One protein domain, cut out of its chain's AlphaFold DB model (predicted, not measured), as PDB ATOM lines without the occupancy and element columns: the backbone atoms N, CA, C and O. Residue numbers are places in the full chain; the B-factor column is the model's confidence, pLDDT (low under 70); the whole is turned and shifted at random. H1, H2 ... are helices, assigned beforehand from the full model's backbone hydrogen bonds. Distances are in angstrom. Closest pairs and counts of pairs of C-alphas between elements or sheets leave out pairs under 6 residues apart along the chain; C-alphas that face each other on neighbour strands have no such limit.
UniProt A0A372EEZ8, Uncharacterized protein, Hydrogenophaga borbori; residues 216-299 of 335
ATOM      1  N   ARG A 216     -18.315   5.171 -46.286       91.38
ATOM      2  CA  ARG A 216     -16.962   4.953 -46.820       91.38
ATOM      3  C   ARG A 216     -16.116   4.087 -45.894       91.38
ATOM      4  O   ARG A 216     -15.204   3.412 -46.369       91.38
ATOM      5  N   LEU A 217     -16.408   4.076 -44.590       91.31
ATOM      6  CA  LEU A 217     -15.603   3.356 -43.604       91.31
ATOM      7  C   LEU A 217     -15.569   1.833 -43.857       91.31
ATOM      8  O   LEU A 217     -14.461   1.294 -43.908       91.31
ATOM      9  N   PRO A 218     -16.699   1.131 -44.098       90.62
ATOM     10  CA  PRO A 218     -16.669  -0.280 -44.492       90.62
ATOM     11  C   PRO A 218     -15.809  -0.544 -45.737       90.62
ATOM     12  O   PRO A 218     -14.980  -1.453 -45.742       90.62
ATOM     13  N   ALA A 219     -15.951   0.283 -46.780       89.62
ATOM     14  CA  ALA A 219     -15.180   0.139 -48.015       89.62
ATOM     15  C   ALA A 219     -13.674   0.354 -47.785       89.62
ATOM     16  O   ALA A 219     -12.843  -0.346 -48.367       89.62
ATOM     17  N   LEU A 220     -13.306   1.291 -46.907       90.12
ATOM     18  CA  LEU A 220     -11.917   1.504 -46.512       90.12
ATOM     19  C   LEU A 220     -11.353   0.328 -45.732       90.12
ATOM     20  O   LEU A 220     -10.227  -0.063 -46.009       90.12
ATOM     21  N   MET A 221     -12.113  -0.267 -44.813       88.56
ATOM     22  CA  MET A 221     -11.647  -1.431 -44.049       88.56
ATOM     23  C   MET A 221     -11.384  -2.651 -44.938       88.56
ATOM     24  O   MET A 221     -10.473  -3.427 -44.665       88.56
ATOM     25  N   GLN A 222     -12.129  -2.798 -46.034       86.69
ATOM     26  CA  GLN A 222     -11.859  -3.840 -47.028       86.69
ATOM     27  C   GLN A 222     -10.595  -3.552 -47.852       86.69
ATOM     28  O   GLN A 222      -9.865  -4.473 -48.210       86.69
ATOM     29  N   ARG A 223     -10.328  -2.276 -48.158       87.00
ATOM     30  CA  ARG A 223      -9.158  -1.847 -48.946       87.00
ATOM     31  C   ARG A 223      -7.870  -1.756 -48.127       87.00
ATOM     32  O   ARG A 223      -6.790  -1.910 -48.689       87.00
ATOM     33  N   LEU A 224      -7.988  -1.455 -46.838       86.19
ATOM     34  CA  LEU A 224      -6.900  -1.261 -45.884       86.19
ATOM     35  C   LEU A 224      -7.024  -2.320 -44.784       86.19
ATOM     36  O   LEU A 224      -7.666  -2.061 -43.760       86.19
ATOM     37  N   PRO A 225      -6.437  -3.516 -44.972       81.19
ATOM     38  CA  PRO A 225      -6.577  -4.618 -44.021       81.19
ATOM     39  C   PRO A 225      -6.025  -4.287 -42.624       81.19
ATOM     40  O   PRO A 225      -6.378  -4.956 -41.657       81.19
ATOM     41  N   GLU A 226      -5.195  -3.249 -42.491       81.75
ATOM     42  CA  GLU A 226      -4.651  -2.756 -41.223       81.75
ATOM     43  C   GLU A 226      -5.616  -1.838 -40.457       81.75
ATOM     44  O   GLU A 226      -5.429  -1.636 -39.259       81.75
ATOM     45  N   LEU A 227      -6.653  -1.291 -41.107       87.25
ATOM     46  CA  LEU A 227      -7.566  -0.310 -40.507       87.25
ATOM     47  C   LEU A 227      -8.415  -0.911 -39.390       87.25
ATOM     48  O   LEU A 227      -8.478  -0.356 -38.293       87.25
ATOM     49  N   LEU A 228      -9.042  -2.059 -39.647       84.75
ATOM     50  CA  LEU A 228      -9.854  -2.730 -38.637       84.75
ATOM     51  C   LEU A 228      -8.993  -3.166 -37.430       84.75
ATOM     52  O   LEU A 228      -9.341  -2.796 -36.312       84.75
ATOM     53  N   PRO A 229      -7.823  -3.820 -37.599       80.25
ATOM     54  CA  PRO A 229      -6.890  -4.069 -36.497       80.25
ATOM     55  C   PRO A 229      -6.342  -2.812 -35.814       80.25
ATOM     56  O   PRO A 229      -6.024  -2.865 -34.633       80.25
ATOM     57  N   ALA A 230      -6.191  -1.677 -36.498       82.12
ATOM     58  CA  ALA A 230      -5.768  -0.436 -35.847       82.12
ATOM     59  C   ALA A 230      -6.845   0.086 -34.890       82.12
ATOM     60  O   ALA A 230      -6.538   0.468 -33.766       82.12
ATOM     61  N   LEU A 231      -8.106   0.065 -35.329       82.94
ATOM     62  CA  LEU A 231      -9.246   0.565 -34.559       82.94
ATOM     63  C   LEU A 231      -9.719  -0.417 -33.478       82.94
ATOM     64  O   LEU A 231     -10.227   0.004 -32.440       82.94
ATOM     65  N   CYS A 232      -9.554  -1.720 -33.716       77.31
ATOM     66  CA  CYS A 232     -10.066  -2.795 -32.863       77.31
ATOM     67  C   CYS A 232      -8.976  -3.610 -32.151       77.31
ATOM     68  O   CYS A 232      -9.304  -4.411 -31.279       77.31
ATOM     69  N   GLY A 233      -7.698  -3.424 -32.495       62.00
ATOM     70  CA  GLY A 233      -6.586  -4.235 -31.987       62.00
ATOM     71  C   GLY A 233      -6.024  -3.827 -30.632       62.00
ATOM     72  O   GLY A 233      -5.096  -4.475 -30.152       62.00
ATOM     73  N   GLY A 234      -6.588  -2.794 -30.008       55.38
ATOM     74  CA  GLY A 234      -6.358  -2.487 -28.600       55.38
ATOM     75  C   GLY A 234      -7.112  -3.438 -27.664       55.38
ATOM     76  O   GLY A 234      -8.080  -4.094 -28.049       55.38
ATOM     77  N   SER A 235      -6.669  -3.488 -26.404       46.56
ATOM     78  CA  SER A 235      -7.438  -4.066 -25.293       46.56
ATOM     79  C   SER A 235      -8.894  -3.556 -25.323       46.56
ATOM     80  O   SER A 235      -9.095  -2.389 -25.656       46.56
ATOM     81  N   PRO A 236      -9.911  -4.347 -24.916       46.94
ATOM     82  CA  PRO A 236     -11.287  -3.855 -24.733       46.94
ATOM     83  C   PRO A 236     -11.417  -2.791 -23.622       46.94
ATOM     84  O   PRO A 236     -12.523  -2.364 -23.295       46.94
ATOM     85  N   ASP A 237     -10.299  -2.395 -23.012       49.88
ATOM     86  CA  ASP A 237     -10.184  -1.282 -22.084       49.88
ATOM     87  C   ASP A 237     -10.612   0.044 -22.752       49.88
ATOM     88  O   ASP A 237     -10.042   0.420 -23.781       49.88
ATOM     89  N   PRO A 238     -11.557   0.796 -22.152       50.97
ATOM     90  CA  PRO A 238     -11.930   2.142 -22.586       50.97
ATOM     91  C   PRO A 238     -10.748   3.099 -22.795       50.97
ATOM     92  O   PRO A 238     -10.850   4.019 -23.601       50.97
ATOM     93  N   ALA A 239      -9.617   2.895 -22.108       53.25
ATOM     94  CA  ALA A 239      -8.406   3.699 -22.296       53.25
ATOM     95  C   ALA A 239      -7.770   3.553 -23.695       53.25
ATOM     96  O   ALA A 239      -6.968   4.396 -24.092       53.25
ATOM     97  N   HIS A 240      -8.135   2.508 -24.441       65.44
ATOM     98  CA  HIS A 240      -7.669   2.232 -25.803       65.44
ATOM     99  C   HIS A 240      -8.797   2.372 -26.838       65.44
ATOM    100  O   HIS A 240      -8.659   1.914 -27.974       65.44
ATOM    101  N   ASP A 241      -9.922   2.988 -26.462       75.00
ATOM    102  CA  ASP A 241     -11.022   3.244 -27.381       75.00
ATOM    103  C   ASP A 241     -10.691   4.385 -28.353       75.00
ATOM    104  O   ASP A 241     -10.681   5.564 -27.997       75.00
ATOM    105  N   LEU A 242     -10.449   4.016 -29.610       84.50
ATOM    106  CA  LEU A 242     -10.183   4.953 -30.699       84.50
ATOM    107  C   LEU A 242     -11.448   5.383 -31.451       84.50
ATOM    108  O   LEU A 242     -11.413   6.370 -32.180       84.50
ATOM    109  N   ILE A 243     -12.560   4.659 -31.296       87.62
ATOM    110  CA  ILE A 243     -13.786   4.887 -32.068       87.62
ATOM    111  C   ILE A 243     -14.723   5.825 -31.308       87.62
ATOM    112  O   ILE A 243     -15.232   6.779 -31.901       87.62
ATOM    113  N   GLY A 244     -14.917   5.601 -30.004       84.62
ATOM    114  CA  GLY A 244     -15.798   6.403 -29.148       84.62
ATOM    115  C   GLY A 244     -15.599   7.916 -29.297       84.62
ATOM    116  O   GLY A 244     -16.553   8.625 -29.630       84.62
ATOM    117  N   PRO A 245     -14.369   8.441 -29.161       85.81
ATOM    118  CA  PRO A 245     -14.116   9.874 -29.308       85.81
ATOM    119  C   PRO A 245     -14.444  10.440 -30.702       85.81
ATOM    120  O   PRO A 245     -14.838  11.605 -30.812       85.81
ATOM    121  N   LEU A 246     -14.302   9.637 -31.766       87.56
ATOM    122  CA  LEU A 246     -14.626  10.040 -33.140       87.56
ATOM    123  C   LEU A 246     -16.141  10.155 -33.347       87.56
ATOM    124  O   LEU A 246     -16.617  11.123 -33.947       87.56
ATOM    125  N   ILE A 247     -16.904   9.184 -32.831       87.75
ATOM    126  CA  ILE A 247     -18.368   9.163 -32.962       87.75
ATOM    127  C   ILE A 247     -19.045  10.170 -32.029       87.75
ATOM    128  O   ILE A 247     -20.066  10.737 -32.403       87.75
ATOM    129  N   GLU A 248     -18.485  10.453 -30.850       84.62
ATOM    130  CA  GLU A 248     -19.040  11.443 -29.917       84.62
ATOM    131  C   GLU A 248     -19.141  12.840 -30.536       84.62
ATOM    132  O   GLU A 248     -20.116  13.558 -30.298       84.62
ATOM    133  N   ASP A 249     -18.148  13.229 -31.339       83.12
ATOM    134  CA  ASP A 249     -18.192  14.489 -32.076       83.12
ATOM    135  C   ASP A 249     -19.318  14.470 -33.117       83.12
ATOM    136  O   ASP A 249     -20.156  15.368 -33.120       83.12
ATOM    137  N   GLN A 250     -19.424  13.409 -33.927       80.69
ATOM    138  CA  GLN A 250     -20.510  13.275 -34.909       80.69
ATOM    139  C   GLN A 250     -21.895  13.304 -34.249       80.69
ATOM    140  O   GLN A 250     -22.798  13.974 -34.745       80.69
ATOM    141  N   LEU A 251     -22.067  12.618 -33.117       80.12
ATOM    142  CA  LEU A 251     -23.323  12.606 -32.368       80.12
ATOM    143  C   LEU A 251     -23.693  13.996 -31.845       80.12
ATOM    144  O   LEU A 251     -24.873  14.335 -31.814       80.12
ATOM    145  N   ARG A 252     -22.700  14.813 -31.475       78.44
ATOM    146  CA  ARG A 252     -22.908  16.199 -31.041       78.44
ATOM    147  C   ARG A 252     -23.262  17.127 -32.202       78.44
ATOM    148  O   ARG A 252     -24.122  17.986 -32.032       78.44
ATOM    149  N   GLN A 253     -22.599  16.972 -33.346       76.75
ATOM    150  CA  GLN A 253     -22.811  17.824 -34.523       76.75
ATOM    151  C   GLN A 253     -24.085  17.452 -35.304       76.75
ATOM    152  O   GLN A 253     -24.645  18.293 -36.002       76.75
ATOM    153  N   GLY A 254     -24.564  16.213 -35.166       70.38
ATOM    154  CA  GLY A 254     -25.677  15.662 -35.941       70.38
ATOM    155  C   GLY A 254     -25.202  14.914 -37.189       70.38
ATOM    156  O   GLY A 254     -24.069  15.078 -37.637       70.38
ATOM    157  N   ALA A 255     -26.056  14.051 -37.743       69.31
ATOM    158  CA  ALA A 255     -25.721  13.236 -38.913       69.31
ATOM    159  C   ALA A 255     -25.408  14.104 -40.147       69.31
ATOM    160  O   ALA A 255     -26.078  15.104 -40.394       69.31
ATOM    161  N   GLY A 256     -24.386  13.725 -40.921       68.62
ATOM    162  CA  GLY A 256     -23.974  14.433 -42.141       68.62
ATOM    163  C   GLY A 256     -23.178  15.727 -41.922       68.62
ATOM    164  O   GLY A 256     -22.644  16.279 -42.882       68.62
ATOM    165  N   ALA A 257     -23.048  16.208 -40.681       78.94
ATOM    166  CA  ALA A 257     -22.203  17.355 -40.363       78.94
ATOM    167  C   ALA A 257     -20.706  16.981 -40.394       78.94
ATOM    168  O   ALA A 257     -20.363  15.835 -40.077       78.94
ATOM    169  N   PRO A 258     -19.800  17.934 -40.703       83.94
ATOM    170  CA  PRO A 258     -18.365  17.733 -40.536       83.94
ATOM    171  C   PRO A 258     -18.046  17.293 -39.103       83.94
ATOM    172  O   PRO A 258     -18.423  17.963 -38.143       83.94
ATOM    173  N   SER A 259     -17.330  16.182 -38.961       88.38
ATOM    174  CA  SER A 259     -17.043  15.565 -37.665       88.38
ATOM    175  C   SER A 259     -15.619  15.027 -37.592       88.38
ATOM    176  O   SER A 259     -14.932  14.894 -38.609       88.38
ATOM    177  N   ALA A 260     -15.185  14.690 -36.381       90.50
ATOM    178  CA  ALA A 260     -13.940  13.970 -36.143       90.50
ATOM    179  C   ALA A 260     -13.870  12.661 -36.942       90.50
ATOM    180  O   ALA A 260     -12.854  12.404 -37.581       90.50
ATOM    181  N   LEU A 261     -14.958  11.877 -36.976       91.56
ATOM    182  CA  LEU A 261     -15.032  10.654 -37.779       91.56
ATOM    183  C   LEU A 261     -14.812  10.940 -39.270       91.56
ATOM    184  O   LEU A 261     -14.013  10.262 -39.909       91.56
ATOM    185  N   ARG A 262     -15.469  11.973 -39.814       91.50
ATOM    186  CA  ARG A 262     -15.339  12.341 -41.232       91.50
ATOM    187  C   ARG A 262     -13.906  12.737 -41.581       91.50
ATOM    188  O   ARG A 262     -13.364  12.224 -42.552       91.50
ATOM    189  N   ARG A 263     -13.285  13.600 -40.765       93.00
ATOM    190  CA  ARG A 263     -11.895  14.047 -40.969       93.00
ATOM    191  C   ARG A 263     -10.897  12.899 -40.848       93.00
ATOM    192  O   ARG A 263      -9.990  12.795 -41.664       93.00
ATOM    193  N   PHE A 264     -11.101  12.014 -39.872       93.81
ATOM    194  CA  PHE A 264     -10.321  10.789 -39.741       93.81
ATOM    195  C   PHE A 264     -10.394   9.941 -41.015       93.81
ATOM    196  O   PHE A 264      -9.357   9.553 -41.546       93.81
ATOM    197  N   ILE A 265     -11.600   9.706 -41.538       93.56
ATOM    198  CA  ILE A 265     -11.804   8.946 -42.777       93.56
ATOM    199  C   ILE A 265     -11.118   9.635 -43.963       93.56
ATOM    200  O   ILE A 265     -10.393   8.974 -44.702       93.56
ATOM    201  N   ASP A 266     -11.285  10.952 -44.109       93.06
ATOM    202  CA  ASP A 266     -10.673  11.729 -45.195       93.06
ATOM    203  C   ASP A 266      -9.136  11.643 -45.177       93.06
ATOM    204  O   ASP A 266      -8.500  11.645 -46.231       93.06
ATOM    205  N   ASP A 267      -8.516  11.562 -43.998       92.50
ATOM    206  CA  ASP A 267      -7.064  11.404 -43.872       92.50
ATOM    207  C   ASP A 267      -6.607   9.955 -44.076       92.50
ATOM    208  O   ASP A 267      -5.580   9.722 -44.717       92.50
ATOM    209  N   VAL A 268      -7.386   8.973 -43.613       91.75
ATOM    210  CA  VAL A 268      -7.121   7.550 -43.867       91.75
ATOM    211  C   VAL A 268      -7.174   7.230 -45.366       91.75
ATOM    212  O   VAL A 268      -6.337   6.474 -45.860       91.75
ATOM    213  N   GLU A 269      -8.083   7.852 -46.124       92.12
ATOM    214  CA  GLU A 269      -8.177   7.705 -47.587       92.12
ATOM    215  C   GLU A 269      -6.898   8.123 -48.326       92.12
ATOM    216  O   GLU A 269      -6.624   7.619 -49.417       92.12
ATOM    217  N   LYS A 270      -6.093   9.007 -47.727       89.12
ATOM    218  CA  LYS A 270      -4.832   9.496 -48.300       89.12
ATOM    219  C   LYS A 270      -3.647   8.586 -47.984       89.12
ATOM    220  O   LYS A 270      -2.620   8.705 -48.645       89.12
ATOM    221  N   LEU A 271      -3.760   7.671 -47.017       84.62
ATOM    222  CA  LEU A 271      -2.645   6.816 -46.585       84.62
ATOM    223  C   LEU A 271      -2.000   5.992 -47.706       84.62
ATOM    224  O   LEU A 271      -0.774   5.945 -47.734       84.62
ATOM    225  N   PRO A 272      -2.744   5.402 -48.664       80.56
ATOM    226  CA  PRO A 272      -2.130   4.710 -49.800       80.56
ATOM    227  C   PRO A 272      -1.198   5.587 -50.647       80.56
ATOM    228  O   PRO A 272      -0.362   5.060 -51.372       80.56
ATOM    229  N   LEU A 273      -1.339   6.915 -50.580       76.69
ATOM    230  CA  LEU A 273      -0.479   7.866 -51.289       76.69
ATOM    231  C   LEU A 273       0.851   8.102 -50.553       76.69
ATOM    232  O   LEU A 273       1.791   8.645 -51.129       76.69
ATOM    233  N   LEU A 274       0.942   7.699 -49.283       69.44
ATOM    234  CA  LEU A 274       2.089   7.898 -48.404       69.44
ATOM    235  C   LEU A 274       2.894   6.596 -48.278       69.44
ATOM    236  O   LEU A 274       2.963   5.994 -47.209       69.44
ATOM    237  N   GLY A 275       3.553   6.180 -49.364       66.38
ATOM    238  CA  GLY A 275       4.317   4.918 -49.424       66.38
ATOM    239  C   GLY A 275       5.516   4.811 -48.462       66.38
ATOM    240  O   GLY A 275       6.136   3.756 -48.356       66.38
ATOM    241  N   ALA A 276       5.853   5.880 -47.733       66.81
ATOM    242  CA  ALA A 276       6.961   5.909 -46.777       66.81
ATOM    243  C   ALA A 276       6.765   4.972 -45.566       66.81
ATOM    244  O   ALA A 276       7.750   4.555 -44.961       66.81
ATOM    245  N   PHE A 277       5.519   4.626 -45.217       65.81
ATOM    246  CA  PHE A 277       5.195   3.798 -44.044       65.81
ATOM    247  C   PHE A 277       4.907   2.328 -44.382       65.81
ATOM    248  O   PHE A 277       4.643   1.530 -43.483       65.81
ATOM    249  N   ASP A 278       4.993   1.963 -45.663       69.88
ATOM    250  CA  ASP A 278       4.716   0.610 -46.166       69.88
ATOM    251  C   ASP A 278       5.844  -0.368 -45.840       69.88
ATOM    252  O   ASP A 278       5.643  -1.578 -45.767       69.88
ATOM    253  N   THR A 279       7.047   0.164 -45.644       68.38
ATOM    254  CA  THR A 279       8.275  -0.606 -45.439       68.38
ATOM    255  C   THR A 279       8.511  -0.984 -43.977       68.38
ATOM    256  O   THR A 279       9.371  -1.821 -43.703       68.38
ATOM    257  N   GLN A 280       7.759  -0.406 -43.031       70.94
ATOM    258  CA  GLN A 280       7.879  -0.711 -41.605       70.94
ATOM    259  C   GLN A 280       6.757  -1.647 -41.132       70.94
ATOM    260  O   GLN A 280       5.580  -1.296 -41.260       70.94
ATOM    261  N   PRO A 281       7.081  -2.803 -40.518       73.50
ATOM    262  CA  PRO A 281       6.081  -3.670 -39.902       73.50
ATOM    263  C   PRO A 281       5.231  -2.897 -38.883       73.50
ATOM    264  O   PRO A 281       5.755  -2.337 -37.925       73.50
ATOM    265  N   GLY A 282       3.916  -2.839 -39.102       74.06
ATOM    266  CA  GLY A 282       2.981  -2.117 -38.228       74.06
ATOM    267  C   GLY A 282       2.972  -0.588 -38.382       74.06
ATOM    268  O   GLY A 282       2.168   0.068 -37.721       74.06
ATOM    269  N   GLY A 283       3.787  -0.006 -39.273       79.81
ATOM    270  CA  GLY A 283       3.870   1.447 -39.477       79.81
ATOM    271  C   GLY A 283       2.532   2.075 -39.875       79.81
ATOM    272  O   GLY A 283       2.093   3.052 -39.266       79.81
ATOM    273  N   ARG A 284       1.820   1.460 -40.831       82.56
ATOM    274  CA  ARG A 284       0.463   1.883 -41.225       82.56
ATOM    275  C   ARG A 284      -0.543   1.799 -40.077       82.56
ATOM    276  O   ARG A 284      -1.321   2.727 -39.884       82.56
ATOM    277  N   GLN A 285      -0.510   0.723 -39.292       83.06
ATOM    278  CA  GLN A 285      -1.421   0.539 -38.159       83.06
ATOM    279  C   GLN A 285      -1.203   1.619 -37.086       83.06
ATOM    280  O   GLN A 285      -2.169   2.199 -36.591       83.06
ATOM    281  N   ALA A 286       0.056   1.937 -36.773       82.06
ATOM    282  CA  ALA A 286       0.403   3.003 -35.837       82.06
ATOM    283  C   ALA A 286      -0.048   4.381 -36.341       82.06
ATOM    284  O   ALA A 286      -0.604   5.168 -35.576       82.06
ATOM    285  N   LEU A 287       0.130   4.661 -37.635       86.00
ATOM    286  CA  LEU A 287      -0.309   5.916 -38.240       86.00
ATOM    287  C   LEU A 287      -1.836   6.072 -38.199       86.00
ATOM    288  O   LEU A 287      -2.334   7.139 -37.848       86.00
ATOM    289  N   ILE A 288      -2.584   5.004 -38.481       88.88
ATOM    290  CA  ILE A 288      -4.048   4.994 -38.358       88.88
ATOM    291  C   ILE A 288      -4.471   5.273 -36.910       88.88
ATOM    292  O   ILE A 288      -5.346   6.106 -36.677       88.88
ATOM    293  N   ALA A 289      -3.830   4.631 -35.929       86.69
ATOM    294  CA  ALA A 289      -4.121   4.878 -34.520       86.69
ATOM    295  C   ALA A 289      -3.836   6.338 -34.120       86.69
ATOM    296  O   ALA A 289      -4.655   6.967 -33.451       86.69
ATOM    297  N   LEU A 290      -2.723   6.910 -34.586       86.50
ATOM    298  CA  LEU A 290      -2.384   8.317 -34.361       86.50
ATOM    299  C   LEU A 290      -3.418   9.270 -34.969       86.50
ATOM    300  O   LEU A 290      -3.814  10.227 -34.307       86.50
ATOM    301  N   LEU A 291      -3.890   9.004 -36.191       90.06
ATOM    302  CA  LEU A 291      -4.950   9.796 -36.822       90.06
ATOM    303  C   LEU A 291      -6.250   9.740 -36.009       90.06
ATOM    304  O   LEU A 291      -6.890  10.773 -35.806       90.06
ATOM    305  N   ALA A 292      -6.624   8.563 -35.502       88.38
ATOM    306  CA  ALA A 292      -7.809   8.415 -34.660       88.38
ATOM    307  C   ALA A 292      -7.679   9.213 -33.350       88.38
ATOM    308  O   ALA A 292      -8.599   9.944 -32.980       88.38
ATOM    309  N   ILE A 293      -6.517   9.151 -32.689       85.50
ATOM    310  CA  ILE A 293      -6.226   9.930 -31.473       85.50
ATOM    311  C   ILE A 293      -6.272  11.432 -31.763       85.50
ATOM    312  O   ILE A 293      -6.879  12.190 -31.001       85.50
ATOM    313  N   LEU A 294      -5.644  11.868 -32.858       87.38
ATOM    314  CA  LEU A 294      -5.575  13.272 -33.247       87.38
ATOM    315  C   LEU A 294      -6.980  13.850 -33.421       87.38
ATOM    316  O   LEU A 294      -7.315  14.837 -32.769       87.38
ATOM    317  N   HIS A 295      -7.814  13.207 -34.241       89.31
ATOM    318  CA  HIS A 295      -9.170  13.678 -34.540       89.31
ATOM    319  C   HIS A 295     -10.138  13.491 -33.368       89.31
ATOM    320  O   HIS A 295     -11.005  14.339 -33.148       89.31
ATOM    321  N   GLY A 296      -9.973  12.426 -32.583       82.50
ATOM    322  CA  GLY A 296     -10.775  12.143 -31.393       82.50
ATOM    323  C   GLY A 296     -10.476  13.062 -30.203       82.50
ATOM    324  O   GLY A 296     -11.294  13.185 -29.288       82.50
ATOM    325  N   SER A 297      -9.332  13.748 -30.204       79.25
ATOM    326  CA  SER A 297      -8.930  14.659 -29.130       79.25
ATOM    327  C   SER A 297      -9.710  15.984 -29.153       79.25
ATOM    328  O   SER A 297     -10.105  16.457 -30.219       79.25
ATOM    329  N   PRO A 298      -9.882  16.671 -28.002       66.69
ATOM    330  CA  PRO A 298     -10.503  17.999 -27.948       66.69
ATOM    331  C   PRO A 298      -9.891  19.013 -28.924       66.69
ATOM    332  O   PRO A 298     -10.625  19.803 -29.505       66.69
ATOM    333  N   ALA A 299      -8.572  18.953 -29.127       58.59
ATOM    334  CA  ALA A 299      -7.847  19.806 -30.067       58.59
ATOM    335  C   ALA A 299      -8.163  19.481 -31.543       58.59
ATOM    336  O   ALA A 299      -8.242  20.391 -32.364       58.59
TER     337      ALA A 299
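Overview. This is residues 216 to 299 of the 335 residues of an uncharacterized protein of Hydrogenophaga borbori (UniProt A0A372EEZ8). The longest helix, H5, runs beside H4 as a helical hairpin; H3 packs on both near the last residues of H5, H2 crosses near its first residues, and H1 makes a corner with H2. The 84 printed residues, with helices H1 to H5 in chain order and no named strand, are all helix in class. The whole is compact, radius of gyration of the C-alphas 12.7 A, spanning 38 by 28 by 24 A.

Along the chain. H5, residues 283 to 296, measures 19.9 A and ends at C-alpha 296 (-10.775, 12.143, -31.393). H4 is residues 260 to 268, 12.1 A; H3 244 to 253, 14.4 A; H2 227 to 232, 8.4 A; H1 216 to 223, 10.6 A, from C-alpha 216 (-16.962, 4.953, -46.820).

Arrangement. The hub H5 touches H4 at a shallow tilt of 25 degrees, opposite ways; the closest C-alphas, Ala 260 and His 295, are 5.0 A apart. H3 touches H5 at residues 292 to 296 alone, closest C-alphas Pro 245 and Gly 296, 4.5 A. H2 touches H5 at a steep tilt of 62 degrees, closest C-alphas Ala 230 and Gln 285, 5.0 A. H1 and H2 only just touch, with 3 pairs of C-alphas within 8 A, only at the corner. Each O i to N i+4 pair is within hydrogen-bond range in H1, H2, H4 and H5; in H3, 4 of 6.

Size, cuts and confidence. The printed part has no cut; links H2 to H3 and H4 to H5 are long. The pLDDT is under 70 at residues 233 to 240, 255 to 256, 274 to 279 and 298 to 299.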